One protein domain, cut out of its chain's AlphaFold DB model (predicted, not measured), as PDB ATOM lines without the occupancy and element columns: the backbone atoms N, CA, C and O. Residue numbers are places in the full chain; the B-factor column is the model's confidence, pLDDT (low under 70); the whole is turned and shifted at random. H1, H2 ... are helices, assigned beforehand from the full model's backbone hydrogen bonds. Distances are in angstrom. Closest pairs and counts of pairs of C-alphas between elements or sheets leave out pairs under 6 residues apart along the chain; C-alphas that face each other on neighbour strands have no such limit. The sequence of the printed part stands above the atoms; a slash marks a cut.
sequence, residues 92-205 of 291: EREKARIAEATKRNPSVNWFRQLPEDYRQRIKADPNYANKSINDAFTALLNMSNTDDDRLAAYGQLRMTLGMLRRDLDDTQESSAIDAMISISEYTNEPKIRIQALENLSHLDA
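AT A GLANCE: This is residues 92 to 205 of the 291 residues of an uncharacterized protein of Pseudoalteromonas sp. CO133X (UniProt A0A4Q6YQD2). Four helices, H4 to H7, make an up-and-down bundle, each running against the one before it, with H5 in the middle touching the other three. Two short helices, H2 and H3, pack on the side of H5 away from H6 and H7, and H1 reaches away from the bundle, its residues 92 to 97 sticking out free. The printed part has 114 residues with seven named helices, H1 to H7 in chain order, and no named strand; the class is all helix. The whole is compact, with a radius of gyration of the C-alphas of 14.3 A, and spans 35 by 35 by 25 A.

IN THESE COORDINATES: Find C-alpha 92 at (143.941, 136.873, 156.616); from there H1 runs through residues 92 to 104, 18.5 A long. Next come H2, residues 107 to 112, 8.8 A, and H3, residues 118 to 124, 9.9 A. Look then for H4, residues 126 to 141, 22.5 A, and for H5, the longest, residues 147 to 164, 25.8 A, which begins with C-alpha 147 at (156.068, 128.446, 178.537). H6 covers residues 170 to 186, 24.1 A. H7, residues 190 to 201, 16.5 A, ends with C-alpha 201 at (145.278, 122.430, 191.616).

HOW THE PARTS SIT: Begin at the hub, H5, which touches five other helices. H4 and H5 form a hairpin at a shallow tilt of 28 degrees, opposite ways; their closest C-alphas, those of Leu 140 and Arg 150, are 4.2 A apart. H5 and H6 are also a hairpin, at 30 degrees, closest at the C-alphas of Asp 147 and Ile 183, 5.9 A. H6 and H7 make another, at 29 degrees, with the C-alphas of Ser 184 and Arg 193 closest at 4.4 A. H7 touches H5 with residues 192 to 196 alone, the C-alphas of Asp 148 and Ile 192 closest at 6.7 A; H4 and H7 are apart. Outward from H5, look at Ser 107 of H2, whose C-alpha is 4.3 A from that of Ala 152, their closest pair, at a steep tilt of 62 degrees. H3 touches H5 too, closest at the C-alphas of Lys 123 and Leu 164, 6.9 A, but H3 and H4 touch only at the corner. H1 touches H2 with residues 98 to 102 alone. In H1 to H7, every O i to N i+4 pair is within hydrogen-bond range.

THE WHOLE: The two C-alphas farthest apart, those of Glu 92 and Asp 170, are 45.0 A apart. The printed part has no cut, and the six links between helices are tight. Mean pLDDT of the printed part is 89.6; look for values under 70 at residues 105 to 107 and residue 110.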
ATOM      1  N   GLU A  92     143.497 135.825 155.691       88.50
ATOM      2  CA  GLU A  92     143.941 136.873 156.616       88.50
ATOM      3  C   GLU A  92     143.023 136.963 157.837       88.50
ATOM      4  O   GLU A  92     143.495 137.009 158.979       88.50
ATOM      5  N   ARG A  93     141.703 136.918 157.619       88.69
ATOM      6  CA  ARG A  93     140.719 136.930 158.703       88.69
ATOM      7  C   ARG A  93     140.831 135.689 159.581       88.69
ATOM      8  O   ARG A  93     140.742 135.805 160.804       88.69
ATOM      9  N   GLU A  94     141.037 134.520 158.985       85.38
ATOM     10  CA  GLU A  94     141.206 133.280 159.733       85.38
ATOM     11  C   GLU A  94     142.513 133.294 160.527       85.38
ATOM     12  O   GLU A  94     142.488 133.002 161.719       85.38
ATOM     13  N   LYS A  95     143.630 133.750 159.948       84.75
ATOM     14  CA  LYS A  95     144.896 133.938 160.678       84.75
ATOM     15  C   LYS A  95     144.742 134.887 161.867       84.75
ATOM     16  O   LYS A  95     145.217 134.574 162.957       84.75
ATOM     17  N   ALA A  96     144.043 136.009 161.695       85.19
ATOM     18  CA  ALA A  96     143.777 136.947 162.785       85.19
ATOM     19  C   ALA A  96     142.909 136.317 163.888       85.19
ATOM     20  O   ALA A  96     143.225 136.431 165.073       85.19
ATOM     21  N   ARG A  97     141.857 135.583 163.506       82.94
ATOM     22  CA  ARG A  97     141.004 134.834 164.441       82.94
ATOM     23  C   ARG A  97     141.794 133.758 165.182       82.94
ATOM     24  O   ARG A  97     141.576 133.541 166.373       82.94
ATOM     25  N   ILE A  98     142.704 133.076 164.488       79.88
ATOM     26  CA  ILE A  98     143.596 132.076 165.063       79.88
ATOM     27  C   ILE A  98     144.498 132.731 166.103       79.88
ATOM     28  O   ILE A  98     144.500 132.267 167.238       79.88
ATOM     29  N   ALA A  99     145.180 133.819 165.750       80.69
ATOM     30  CA  ALA A  99     146.075 134.542 166.647       80.69
ATOM     31  C   ALA A  99     145.343 135.079 167.886       80.69
ATOM     32  O   ALA A  99     145.841 134.959 169.005       80.69
ATOM     33  N   GLU A 100     144.132 135.616 167.715       82.81
ATOM     34  CA  GLU A 100     143.321 136.066 168.844       82.81
ATOM     35  C   GLU A 100     142.897 134.897 169.745       82.81
ATOM     36  O   GLU A 100     142.951 135.004 170.971       82.81
ATOM     37  N   ALA A 101     142.503 133.766 169.153       75.25
ATOM     38  CA  ALA A 101     142.136 132.573 169.906       75.25
ATOM     39  C   ALA A 101     143.333 131.990 170.672       75.25
ATOM     40  O   ALA A 101     143.183 131.669 171.847       75.25
ATOM     41  N   THR A 102     144.516 131.938 170.055       71.12
ATOM     42  CA  THR A 102     145.765 131.516 170.707       71.12
ATOM     43  C   THR A 102     146.134 132.460 171.850       71.12
ATOM     44  O   THR A 102     146.431 132.011 172.948       71.12
ATOM     45  N   LYS A 103     145.989 133.780 171.667       73.81
ATOM     46  CA  LYS A 103     146.209 134.768 172.741       73.81
ATOM     47  C   LYS A 103     145.266 134.580 173.939       73.81
ATOM     48  O   LYS A 103     145.581 134.993 175.059       73.81
ATOM     49  N   ARG A 104     144.062 134.046 173.713       73.88
ATOM     50  CA  ARG A 104     143.103 133.736 174.786       73.88
ATOM     51  C   ARG A 104     143.411 132.397 175.441       73.88
ATOM     52  O   ARG A 104     143.328 132.304 176.662       73.88
ATOM     53  N   ASN A 105     143.739 131.392 174.640       68.56
ATOM     54  CA  ASN A 105     144.110 130.072 175.104       68.56
ATOM     55  C   ASN A 105     145.263 129.513 174.242       68.56
ATOM     56  O   ASN A 105     145.020 129.102 173.102       68.56
ATOM     57  N   PRO A 106     146.478 129.445 174.807       66.75
ATOM     58  CA  PRO A 106     147.679 128.885 174.179       66.75
ATOM     59  C   PRO A 106     147.467 127.527 173.510       66.75
ATOM     60  O   PRO A 106     147.897 127.274 172.381       66.75
ATOM     61  N   SER A 107     146.685 126.662 174.164       69.06
ATOM     62  CA  SER A 107     146.448 125.295 173.707       69.06
ATOM     63  C   SER A 107     145.698 125.230 172.374       69.06
ATOM     64  O   SER A 107     145.699 124.196 171.711       69.06
ATOM     65  N   VAL A 108     145.036 126.315 171.956       71.75
ATOM     66  CA  VAL A 108     144.257 126.364 170.710       71.75
ATOM     67  C   VAL A 108     145.145 126.198 169.482       71.75
ATOM     68  O   VAL A 108     144.738 125.517 168.540       71.75
ATOM     69  N   ASN A 109     146.338 126.801 169.470       71.62
ATOM     70  CA  ASN A 109     147.258 126.645 168.343       71.62
ATOM     71  C   ASN A 109     147.660 125.177 168.182       71.62
ATOM     72  O   ASN A 109     147.614 124.618 167.090       71.62
ATOM     73  N   TRP A 110     147.953 124.541 169.310       69.69
ATOM     74  CA  TRP A 110     148.387 123.159 169.372       69.69
ATOM     75  C   TRP A 110     147.285 122.167 168.968       69.69
ATOM     76  O   TRP A 110     147.510 121.299 168.128       69.69
ATOM     77  N   PHE A 111     146.051 122.335 169.464       71.75
ATOM     78  CA  PHE A 111     144.927 121.460 169.093       71.75
ATOM     79  C   PHE A 111     144.567 121.522 167.606       71.75
ATOM     80  O   PHE A 111     144.093 120.530 167.059       71.75
ATOM     81  N   ARG A 112     144.796 122.659 166.938       74.06
ATOM     82  CA  ARG A 112     144.548 122.799 165.493       74.06
ATOM     83  C   ARG A 112     145.564 122.067 164.624       74.06
ATOM     84  O   ARG A 112     145.262 121.788 163.471       74.06
ATOM     85  N   GLN A 113     146.753 121.794 165.151       81.69
ATOM     86  CA  GLN A 113     147.804 121.084 164.421       81.69
ATOM     87  C   GLN A 113     147.633 119.562 164.493       81.69
ATOM     88  O   GLN A 113     148.345 118.827 163.808       81.69
ATOM     89  N   LEU A 114     146.692 119.070 165.307       83.25
ATOM     90  CA  LEU A 114     146.401 117.646 165.393       83.25
ATOM     91  C   LEU A 114     145.677 117.156 164.125       83.25
ATOM     92  O   LEU A 114     144.824 117.869 163.596       83.25
ATOM     93  N   PRO A 115     145.964 115.927 163.655       86.19
ATOM     94  CA  PRO A 115     145.215 115.308 162.563       86.19
ATOM     95  C   PRO A 115     143.709 115.234 162.854       86.19
ATOM     96  O   PRO A 115     143.306 115.000 163.994       86.19
ATOM     97  N   GLU A 116     142.862 115.349 161.829       85.75
ATOM     98  CA  GLU A 116     141.398 115.257 161.996       85.75
ATOM     99  C   GLU A 116     140.957 113.918 162.612       85.75
ATOM    100  O   GLU A 116     140.042 113.852 163.434       85.75
ATOM    101  N   ASP A 117     141.657 112.839 162.266       89.06
ATOM    102  CA  ASP A 117     141.434 111.490 162.771       89.06
ATOM    103  C   ASP A 117     142.258 111.173 164.033       89.06
ATOM    104  O   ASP A 117     142.307 110.017 164.457       89.06
ATOM    105  N   TYR A 118     142.858 112.178 164.692       89.19
ATOM    106  CA  TYR A 118     143.714 112.007 165.876       89.19
ATOM    107  C   TYR A 118     143.088 111.086 166.925       89.19
ATOM    108  O   TYR A 118     143.703 110.118 167.368       89.19
ATOM    109  N   ARG A 119     141.820 111.322 167.281       87.50
ATOM    110  CA  ARG A 119     141.104 110.504 168.273       87.50
ATOM    111  C   ARG A 119     140.991 109.036 167.859       87.50
ATOM    112  O   ARG A 119     141.026 108.159 168.720       87.50
ATOM    113  N   GLN A 120     140.791 108.773 166.571       91.75
ATOM    114  CA  GLN A 120     140.680 107.416 166.038       91.75
ATOM    115  C   GLN A 120     142.058 106.754 166.019       91.75
ATOM    116  O   GLN A 120     142.190 105.645 166.528       91.75
ATOM    117  N   ARG A 121     143.092 107.468 165.551       92.06
ATOM    118  CA  ARG A 121     144.481 106.988 165.533       92.06
ATOM    119  C   ARG A 121     144.994 106.633 166.919       92.06
ATOM    120  O   ARG A 121     145.493 105.533 167.102       92.06
ATOM    121  N   ILE A 122     144.811 107.514 167.905       93.31
ATOM    122  CA  ILE A 122     145.233 107.268 169.293       93.31
ATOM    123  C   ILE A 122     144.594 105.991 169.855       93.31
ATOM    124  O   ILE A 122     145.238 105.256 170.591       93.31
ATOM    125  N   LYS A 123     143.336 105.698 169.509       91.19
ATOM    126  CA  LYS A 123     142.641 104.500 170.003       91.19
ATOM    127  C   LYS A 123     142.960 103.230 169.218       91.19
ATOM    128  O   LYS A 123     142.870 102.147 169.787       91.19
ATOM    129  N   ALA A 124     143.256 103.355 167.927       92.81
ATOM    130  CA  ALA A 124     143.462 102.225 167.028       92.81
ATOM    131  C   ALA A 124     144.931 101.778 166.947       92.81
ATOM    132  O   ALA A 124     145.182 100.595 166.736       92.81
ATOM    133  N   ASP A 125     145.885 102.697 167.117       94.38
ATOM    134  CA  ASP A 125     147.321 102.440 166.985       94.38
ATOM    135  C   ASP A 125     148.071 102.752 168.297       94.38
ATOM    136  O   ASP A 125     148.331 103.921 168.614       94.38
ATOM    137  N   PRO A 126     148.479 101.714 169.056       92.62
ATOM    138  CA  PRO A 126     149.261 101.879 170.279       92.62
ATOM    139  C   PRO A 126     150.621 102.561 170.071       92.62
ATOM    140  O   PRO A 126     151.086 103.272 170.961       92.62
ATOM    141  N   ASN A 127     151.268 102.374 168.916       95.00
ATOM    142  CA  ASN A 127     152.565 102.993 168.638       95.00
ATOM    143  C   ASN A 127     152.406 104.497 168.437       95.00
ATOM    144  O   ASN A 127     153.172 105.280 168.999       95.00
ATOM    145  N   TYR A 128     151.375 104.905 167.694       93.31
ATOM    146  CA  TYR A 128     151.029 106.316 167.541       93.31
ATOM    147  C   TYR A 128     150.646 106.950 168.884       93.31
ATOM    148  O   TYR A 128     151.117 108.042 169.201       93.31
ATOM    149  N   ALA A 129     149.862 106.251 169.710       93.12
ATOM    150  CA  ALA A 129     149.505 106.703 171.053       93.12
ATOM    151  C   ALA A 129     150.732 106.929 171.946       93.12
ATOM    152  O   ALA A 129     150.879 107.996 172.544       93.12
ATOM    153  N   ASN A 130     151.639 105.952 172.001       93.75
ATOM    154  CA  ASN A 130     152.868 106.055 172.786       93.75
ATOM    155  C   ASN A 130     153.773 107.174 172.277       93.75
ATOM    156  O   ASN A 130     154.276 107.957 173.080       93.75
ATOM    157  N   LYS A 131     153.930 107.296 170.955       94.06
ATOM    158  CA  LYS A 131     154.680 108.396 170.350       94.06
ATOM    159  C   LYS A 131     154.078 109.747 170.731       94.06
ATOM    160  O   LYS A 131     154.792 110.602 171.230       94.06
ATOM    161  N   SER A 132     152.767 109.915 170.576       92.25
ATOM    162  CA  SER A 132     152.094 111.176 170.891       92.25
ATOM    163  C   SER A 132     152.221 111.566 172.364       92.25
ATOM    164  O   SER A 132     152.321 112.752 172.668       92.25
ATOM    165  N   ILE A 133     152.204 110.592 173.276       94.25
ATOM    166  CA  ILE A 133     152.403 110.839 174.707       94.25
ATOM    167  C   ILE A 133     153.848 111.246 174.982       94.25
ATOM    168  O   ILE A 133     154.069 112.236 175.674       94.25
ATOM    169  N   ASN A 134     154.819 110.537 174.404       95.00
ATOM    170  CA  ASN A 134     156.237 110.840 174.586       95.00
ATOM    171  C   ASN A 134     156.621 112.198 173.987       95.00
ATOM    172  O   ASN A 134     157.360 112.946 174.623       95.00
ATOM    173  N   ASP A 135     156.098 112.539 172.809       94.00
ATOM    174  CA  ASP A 135     156.350 113.818 172.140       94.00
ATOM    175  C   ASP A 135     155.798 114.981 172.983       94.00
ATOM    176  O   ASP A 135     156.522 115.935 173.275       94.00
ATOM    177  N   ALA A 136     154.550 114.873 173.459       93.81
ATOM    178  CA  ALA A 136     153.932 115.878 174.329       93.81
ATOM    179  C   ALA A 136     154.659 116.002 175.679       93.81
ATOM    180  O   ALA A 136     154.919 117.104 176.159       93.81
ATOM    181  N   PHE A 137     155.034 114.874 176.283       96.56
ATOM    182  CA  PHE A 137     155.782 114.858 177.536       96.56
ATOM    183  C   PHE A 137     157.170 115.494 177.379       96.56
ATOM    184  O   PHE A 137     157.553 116.355 178.166       96.56
ATOM    185  N   THR A 138     157.894 115.159 176.312       96.31
ATOM    186  CA  THR A 138     159.202 115.756 176.001       96.31
ATOM    187  C   THR A 138     159.080 117.259 175.758       96.31
ATOM    188  O   THR A 138     159.897 118.032 176.260       96.31
ATOM    189  N   ALA A 139     158.043 117.699 175.040       94.69
ATOM    190  CA  ALA A 139     157.803 119.114 174.780       94.69
ATOM    191  C   ALA A 139     157.491 119.917 176.056       94.69
ATOM    192  O   ALA A 139     157.937 121.058 176.162       94.69
ATOM    193  N   LEU A 140     156.794 119.326 177.034       95.81
ATOM    194  CA  LEU A 140     156.552 119.930 178.352       95.81
ATOM    195  C   LEU A 140     157.855 120.125 179.148       95.81
ATOM    196  O   LEU A 140     158.071 121.178 179.760       95.81
ATOM    197  N   LEU A 141     158.729 119.115 179.140       96.81
ATOM    198  CA  LEU A 141     159.986 119.138 179.893       96.81
ATOM    199  C   LEU A 141     161.073 120.002 179.234       96.81
ATOM    200  O   LEU A 141     162.025 120.406 179.900       96.81
ATOM    201  N   ASN A 142     160.952 120.290 177.939       95.31
ATOM    202  CA  ASN A 142     161.958 121.043 177.203       95.31
ATOM    203  C   ASN A 142     161.935 122.540 177.564       95.31
ATOM    204  O   ASN A 142     161.090 123.294 177.090       95.31
ATOM    205  N   MET A 143     162.926 122.986 178.339       92.56
ATOM    206  CA  MET A 143     163.093 124.390 178.749       92.56
ATOM    207  C   MET A 143     163.449 125.342 177.593       92.56
ATOM    208  O   MET A 143     163.424 126.553 177.781       92.56
ATOM    209  N   SER A 144     163.809 124.826 176.412       92.88
ATOM    210  CA  SER A 144     163.996 125.649 175.208       92.88
ATOM    211  C   SER A 144     162.678 126.026 174.528       92.88
ATOM    212  O   SER A 144     162.669 126.942 173.708       92.88
ATOM    213  N   ASN A 145     161.578 125.338 174.849       91.62
ATOM    214  CA  ASN A 145     160.247 125.715 174.384       91.62
ATOM    215  C   ASN A 145     159.725 126.911 175.184       91.62
ATOM    216  O   ASN A 145     160.093 127.110 176.343       91.62
ATOM    217  N   THR A 146     158.826 127.690 174.581       91.06
ATOM    218  CA  THR A 146     158.146 128.761 175.314       91.06
ATOM    219  C   THR A 146     157.242 128.170 176.399       91.06
ATOM    220  O   THR A 146     156.741 127.054 176.255       91.06
ATOM    221  N   ASP A 147     156.994 128.904 177.487       92.50
ATOM    222  CA  ASP A 147     156.068 128.446 178.537       92.50
ATOM    223  C   ASP A 147     154.660 128.154 177.986       92.50
ATOM    224  O   ASP A 147     153.976 127.253 178.467       92.50
ATOM    225  N   ASP A 148     154.271 128.886 176.941       89.06
ATOM    226  CA  ASP A 148     153.041 128.712 176.171       89.06
ATOM    227  C   ASP A 148     152.973 127.326 175.518       89.06
ATOM    228  O   ASP A 148     152.031 126.559 175.741       89.06
ATOM    229  N   ASP A 149     154.028 126.969 174.780       89.56
ATOM    230  CA  ASP A 149     154.157 125.680 174.101       89.56
ATOM    231  C   ASP A 149     154.235 124.529 175.107       89.56
ATOM    232  O   ASP A 149     153.614 123.482 174.916       89.56
ATOM    233  N   ARG A 150     154.959 124.726 176.216       93.31
ATOM    234  CA  ARG A 150     155.074 123.726 177.286       93.31
ATOM    235  C   ARG A 150     153.717 123.465 177.941       93.31
ATOM    236  O   ARG A 150     153.340 122.308 178.138       93.31
ATOM    237  N   LEU A 151     152.947 124.516 178.225       91.94
ATOM    238  CA  LEU A 151     151.600 124.401 178.784       91.94
ATOM    239  C   LEU A 151     150.619 123.749 177.794       91.94
ATOM    240  O   LEU A 151     149.806 122.905 178.180       91.94
ATOM    241  N   ALA A 152     150.714 124.090 176.508       89.75
ATOM    242  CA  ALA A 152     149.924 123.457 175.456       89.75
ATOM    243  C   ALA A 152     150.240 121.956 175.324       89.75
ATOM    244  O   ALA A 152     149.319 121.137 175.223       89.75
ATOM    245  N   ALA A 153     151.521 121.585 175.411       92.62
ATOM    246  CA  ALA A 153     151.970 120.198 175.405       92.62
ATOM    247  C   ALA A 153     151.417 119.409 176.604       92.62
ATOM    248  O   ALA A 153     150.918 118.295 176.431       92.62
ATOM    249  N   TYR A 154     151.391 120.005 177.803       93.62
ATOM    250  CA  TYR A 154     150.713 119.411 178.962       93.62
ATOM    251  C   TYR A 154     149.209 119.194 178.711       93.62
ATOM    252  O   TYR A 154     148.664 118.135 179.038       93.62
ATOM    253  N   GLY A 155     148.535 120.150 178.065       90.62
ATOM    254  CA  GLY A 155     147.136 120.006 177.653       90.62
ATOM    255  C   GLY A 155     146.906 118.818 176.710       90.62
ATOM    256  O   GLY A 155     145.987 118.021 176.928       90.62
ATOM    257  N   GLN A 156     147.761 118.641 175.694       90.12
ATOM    258  CA  GLN A 156     147.699 117.470 174.811       90.12
ATOM    259  C   GLN A 156     147.958 116.176 175.581       90.12
ATOM    260  O   GLN A 156     147.248 115.189 175.370       90.12
ATOM    261  N   LEU A 157     148.952 116.170 176.471       93.38
ATOM    262  CA  LEU A 157     149.296 115.011 177.284       93.38
ATOM    263  C   LEU A 157     148.082 114.544 178.096       93.38
ATOM    264  O   LEU A 157     147.651 113.400 177.946       93.38
ATOM    265  N   ARG A 158     147.460 115.447 178.866       91.75
ATOM    266  CA  ARG A 158     146.253 115.159 179.663       91.75
ATOM    267  C   ARG A 158     145.091 114.682 178.798       91.75
ATOM    268  O   ARG A 158     144.423 113.713 179.153       91.75
ATOM    269  N   MET A 159     144.866 115.315 177.647       89.62
ATOM    270  CA  MET A 159     143.817 114.897 176.718       89.62
ATOM    271  C   MET A 159     144.051 113.467 176.212       89.62
ATOM    272  O   MET A 159     143.127 112.657 176.182       89.62
ATOM    273  N   THR A 160     145.284 113.149 175.824       91.75
ATOM    274  CA  THR A 160     145.646 111.854 175.235       91.75
ATOM    275  C   THR A 160     145.551 110.734 176.264       91.75
ATOM    276  O   THR A 160     144.922 109.710 176.003       91.75
ATOM    277  N   LEU A 161     146.083 110.968 177.463       93.38
ATOM    278  CA  LEU A 161     145.944 110.077 178.616       93.38
ATOM    279  C   LEU A 161     144.469 109.834 178.964       93.38
ATOM    280  O   LEU A 161     144.038 108.687 179.080       93.38
ATOM    281  N   GLY A 162     143.654 110.895 178.997       91.50
ATOM    282  CA  GLY A 162     142.212 110.799 179.232       91.50
ATOM    283  C   GLY A 162     141.459 110.010 178.153       91.50
ATOM    284  O   GLY A 162     140.563 109.227 178.468       91.50
ATOM    285  N   MET A 163     141.834 110.150 176.876       90.44
ATOM    286  CA  MET A 163     141.247 109.365 175.777       90.44
ATOM    287  C   MET A 163     141.541 107.867 175.893       90.44
ATOM    288  O   MET A 163     140.706 107.056 175.477       90.44
ATOM    289  N   LEU A 164     142.709 107.526 176.437       92.62
ATOM    290  CA  LEU A 164     143.176 106.156 176.634       92.62
ATOM    291  C   LEU A 164     142.802 105.579 178.002       92.62
ATOM    292  O   LEU A 164     142.961 104.378 178.194       92.62
ATOM    293  N   ARG A 165     142.297 106.409 178.928       90.69
ATOM    294  CA  ARG A 165     142.104 106.057 180.347       90.69
ATOM    295  C   ARG A 165     143.386 105.484 180.956       90.69
ATOM    296  O   ARG A 165     143.364 104.432 181.591       90.69
ATOM    297  N   ARG A 166     144.503 106.153 180.677       90.88
ATOM    298  CA  ARG A 166     145.839 105.761 181.114       90.88
ATOM    299  C   ARG A 166     146.426 106.863 181.977       90.88
ATOM    300  O   ARG A 166     146.324 108.024 181.596       90.88
ATOM    301  N   ASP A 167     147.092 106.479 183.054       90.44
ATOM    302  CA  ASP A 167     147.836 107.401 183.906       90.44
ATOM    303  C   ASP A 167     149.322 107.426 183.528       90.44
ATOM    304  O   ASP A 167     149.824 106.550 182.813       90.44
ATOM    305  N   LEU A 168     150.011 108.480 183.960       91.25
ATOM    306  CA  LEU A 168     151.470 108.513 183.956       91.25
ATOM    307  C   LEU A 168     151.987 107.600 185.069       91.25
ATOM    308  O   LEU A 168     151.300 107.397 186.069       91.25
ATOM    309  N   ASP A 169     153.198 107.071 184.912       91.56
ATOM    310  CA  ASP A 169     153.886 106.482 186.061       91.56
ATOM    311  C   ASP A 169     154.323 107.572 187.061       91.56
ATOM    312  O   ASP A 169     154.378 108.758 186.720       91.56
ATOM    313  N   ASP A 170     154.666 107.175 188.288       89.00
ATOM    314  CA  ASP A 170     155.031 108.103 189.369       89.00
ATOM    315  C   ASP A 170     156.193 109.045 188.991       89.00
ATOM    316  O   ASP A 170     156.230 110.209 189.402       89.00
ATOM    317  N   THR A 171     157.153 108.571 188.186       92.62
ATOM    318  CA  THR A 171     158.323 109.368 187.778       92.62
ATOM    319  C   THR A 171     157.953 110.408 186.728       92.62
ATOM    320  O   THR A 171     158.384 111.568 186.800       92.62
ATOM    321  N   GLN A 172     157.106 110.018 185.778       93.69
ATOM    322  CA  GLN A 172     156.564 110.895 184.756       93.69
ATOM    323  C   GLN A 172     155.635 111.937 185.375       93.69
ATOM    324  O   GLN A 172     155.740 113.119 185.048       93.69
ATOM    325  N   GLU A 173     154.771 111.531 186.304       93.25
ATOM    326  CA  GLU A 173     153.875 112.431 187.023       93.25
ATOM    327  C   GLU A 173     154.664 113.469 187.828       93.25
ATOM    328  O   GLU A 173     154.417 114.669 187.691       93.25
ATOM    329  N   SER A 174     155.681 113.039 188.583       93.75
ATOM    330  CA  SER A 174     156.559 113.960 189.314       93.75
ATOM    331  C   SER A 174     157.262 114.949 188.379       93.75
ATOM    332  O   SER A 174     157.339 116.137 188.682       93.75
ATOM    333  N   SER A 175     157.750 114.490 187.225       95.44
ATOM    334  CA  SER A 175     158.423 115.360 186.251       95.44
ATOM    335  C   SER A 175     157.455 116.361 185.606       95.44
ATOM    336  O   SER A 175     157.813 117.519 185.384       95.44
ATOM    337  N   ALA A 176     156.214 115.946 185.333       95.12
ATOM    338  CA  ALA A 176     155.174 116.837 184.826       95.12
ATOM    339  C   ALA A 176     154.799 117.912 185.860       95.12
ATOM    340  O   ALA A 176     154.674 119.082 185.499       95.12
ATOM    341  N   ILE A 177     154.676 117.541 187.141       95.44
ATOM    342  CA  ILE A 177     154.459 118.491 188.244       95.44
ATOM    343  C   ILE A 177     155.602 119.507 188.298       95.44
ATOM    344  O   ILE A 177     155.347 120.707 188.373       95.44
ATOM    345  N   ASP A 178     156.849 119.050 188.204       96.19
ATOM    346  CA  ASP A 178     158.029 119.914 188.261       96.19
ATOM    347  C   ASP A 178     158.073 120.920 187.112       96.19
ATOM    348  O   ASP A 178     158.347 122.104 187.326       96.19
ATOM    349  N   ALA A 179     157.739 120.476 185.900       96.31
ATOM    350  CA  ALA A 179     157.639 121.357 184.748       96.31
ATOM    351  C   ALA A 179     156.522 122.398 184.914       96.31
ATOM    352  O   ALA A 179     156.736 123.572 184.626       96.31
ATOM    353  N   MET A 180     155.358 121.999 185.429       95.88
ATOM    354  CA  MET A 180     154.232 122.908 185.657       95.88
ATOM    355  C   MET A 180     154.509 123.920 186.778       95.88
ATOM    356  O   MET A 180     154.186 125.098 186.623       95.88
ATOM    357  N   ILE A 181     155.165 123.495 187.865       96.69
ATOM    358  CA  ILE A 181     155.657 124.400 188.914       96.69
ATOM    359  C   ILE A 181     156.639 125.400 188.303       96.69
ATOM    360  O   ILE A 181     156.466 126.604 188.479       96.69
ATOM    361  N   SER A 182     157.604 124.923 187.511       96.62
ATOM    362  CA  SER A 182     158.572 125.774 186.810       96.62
ATOM    363  C   SER A 182     157.886 126.829 185.932       96.62
ATOM    364  O   SER A 182     158.213 128.009 186.047       96.62
ATOM    365  N   ILE A 183     156.887 126.448 185.127       96.00
ATOM    366  CA  ILE A 183     156.099 127.401 184.329       96.00
ATOM    367  C   ILE A 183     155.455 128.455 185.241       96.00
ATOM    368  O   ILE A 183     155.594 129.651 185.010       96.00
ATOM    369  N   SER A 184     154.779 128.034 186.312       95.88
ATOM    370  CA  SER A 184     154.065 128.958 187.205       95.88
ATOM    371  C   SER A 184     154.964 129.874 188.053       95.88
ATOM    372  O   SER A 184     154.517 130.948 188.466       95.88
ATOM    373  N   GLU A 185     156.208 129.474 188.332       94.50
ATOM    374  CA  GLU A 185     157.167 130.277 189.100       94.50
ATOM    375  C   GLU A 185     157.947 131.266 188.233       94.50
ATOM    376  O   GLU A 185     158.224 132.372 188.696       94.50
ATOM    377  N   TYR A 186     158.301 130.885 187.002       94.12
ATOM    378  CA  TYR A 186     159.261 131.639 186.192       94.12
ATOM    379  C   TYR A 186     158.661 132.356 184.986       94.12
ATOM    380  O   TYR A 186     159.340 133.190 184.386       94.12
ATOM    381  N   THR A 187     157.408 132.075 184.624       93.00
ATOM    382  CA  THR A 187     156.790 132.761 183.492       93.00
ATOM    383  C   THR A 187     156.543 134.242 183.789       93.00
ATOM    384  O   THR A 187     156.075 134.619 184.865       93.00
ATOM    385  N   ASN A 188     156.810 135.093 182.798       89.19
ATOM    386  CA  ASN A 188     156.516 136.528 182.870       89.19
ATOM    387  C   ASN A 188     155.062 136.853 182.494       89.19
ATOM    388  O   ASN A 188     154.621 137.987 182.669       89.19
ATOM    389  N   GLU A 189     154.315 135.875 181.975       90.75
ATOM    390  CA  GLU A 189     152.952 136.053 181.481       90.75
ATOM    391  C   GLU A 189     151.921 135.670 182.557       90.75
ATOM    392  O   GLU A 189     151.733 134.483 182.849       90.75
ATOM    393  N   PRO A 190     151.164 136.631 183.129       90.62
ATOM    394  CA  PRO A 190     150.245 136.349 184.234       90.62
ATOM    395  C   PRO A 190     149.170 135.314 183.895       90.62
ATOM    396  O   PRO A 190     148.724 134.572 184.766       90.62
ATOM    397  N   LYS A 191     148.740 135.243 182.632       89.81
ATOM    398  CA  LYS A 191     147.728 134.272 182.194       89.81
ATOM    399  C   LYS A 191     148.264 132.846 182.184       89.81
ATOM    400  O   LYS A 191     147.592 131.961 182.702       89.81
ATOM    401  N   ILE A 192     149.460 132.648 181.630       91.38
ATOM    402  CA  ILE A 192     150.127 131.342 181.591       91.38
ATOM    403  C   ILE A 192     150.377 130.871 183.023       91.38
ATOM    404  O   ILE A 192     150.070 129.729 183.361       91.38
ATOM    405  N   ARG A 193     150.814 131.786 183.898       94.81
ATOM    406  CA  ARG A 193     150.964 131.523 185.329       94.81
ATOM    407  C   ARG A 193     149.675 130.994 185.955       94.81
ATOM    408  O   ARG A 193     149.692 129.935 186.574       94.81
ATOM    409  N   ILE A 194     148.566 131.721 185.808       94.75
ATOM    410  CA  ILE A 194     147.279 131.317 186.390       94.75
ATOM    411  C   ILE A 194     146.815 129.970 185.828       94.75
ATOM    412  O   ILE A 194     146.441 129.096 186.603       94.75
ATOM    413  N   GLN A 195     146.912 129.762 184.516       92.06
ATOM    414  CA  GLN A 195     146.548 128.486 183.898       92.06
ATOM    415  C   GLN A 195     147.412 127.330 184.409       92.06
ATOM    416  O   GLN A 195     146.903 126.231 184.623       92.06
ATOM    417  N   ALA A 196     148.709 127.547 184.631       95.06
ATOM    418  CA  ALA A 196     149.582 126.530 185.200       95.06
ATOM    419  C   ALA A 196     149.170 126.166 186.636       95.06
ATOM    420  O   ALA A 196     149.064 124.983 186.962       95.06
ATOM    421  N   LEU A 197     148.852 127.165 187.464       96.75
ATOM    422  CA  LEU A 197     148.369 126.961 188.833       96.75
ATOM    423  C   LEU A 197     147.017 126.245 188.883       96.75
ATOM    424  O   LEU A 197     146.829 125.352 189.708       96.75
ATOM    425  N   GLU A 198     146.087 126.602 187.999       95.12
ATOM    426  CA  GLU A 198     144.801 125.914 187.868       95.12
ATOM    427  C   GLU A 198     145.006 124.463 187.436       95.12
ATOM    428  O   GLU A 198     144.418 123.555 188.011       95.12
ATOM    429  N   ASN A 199     145.880 124.197 186.469       93.50
ATOM    430  CA  ASN A 199     146.176 122.822 186.075       93.50
ATOM    431  C   ASN A 199     146.770 122.006 187.232       93.50
ATOM    432  O   ASN A 199     146.370 120.858 187.426       93.50
ATOM    433  N   LEU A 200     147.675 122.599 188.017       95.31
ATOM    434  CA  LEU A 200     148.263 121.970 189.200       95.31
ATOM    435  C   LEU A 200     147.225 121.694 190.300       95.31
ATOM    436  O   LEU A 200     147.296 120.652 190.948       95.31
ATOM    437  N   SER A 201     146.257 122.589 190.526       94.38
ATOM    438  CA  SER A 201     145.278 122.430 191.616       94.38
ATOM    439  C   SER A 201     144.292 121.286 191.359       94.38
ATOM    440  O   SER A 201     143.814 120.641 192.295       94.38
ATOM    441  N   HIS A 202     144.026 120.986 190.087       90.31
ATOM    442  CA  HIS A 202     143.109 119.925 189.677       90.31
ATOM    443  C   HIS A 202     143.784 118.556 189.503       90.31
ATOM    444  O   HIS A 202     143.082 117.590 189.214       90.31
ATOM    445  N   LEU A 203     145.099 118.429 189.714       88.94
ATOM    446  CA  LEU A 203     145.819 117.156 189.591       88.94
ATOM    447  C   LEU A 203     145.348 116.099 190.592       88.94
ATOM    448  O   LEU A 203     145.348 116.346 191.791       88.94
ATOM    449  N   ASP A 204     145.043 114.895 190.108       85.50
ATOM    450  CA  ASP A 204     144.696 113.752 190.966       85.50
ATOM    451  C   ASP A 204     145.899 113.202 191.749       85.50
ATOM    452  O   ASP A 204     145.724 112.577 192.797       85.50
ATOM    453  N   ALA A 205     147.107 113.524 191.282       87.12
ATOM    454  CA  ALA A 205     148.373 113.293 191.959       87.12
ATOM    455  C   ALA A 205     148.358 113.829 193.394       87.12
ATOM    456  O   ALA A 205     147.976 114.977 193.639       87.12
TER     457      ALA A 205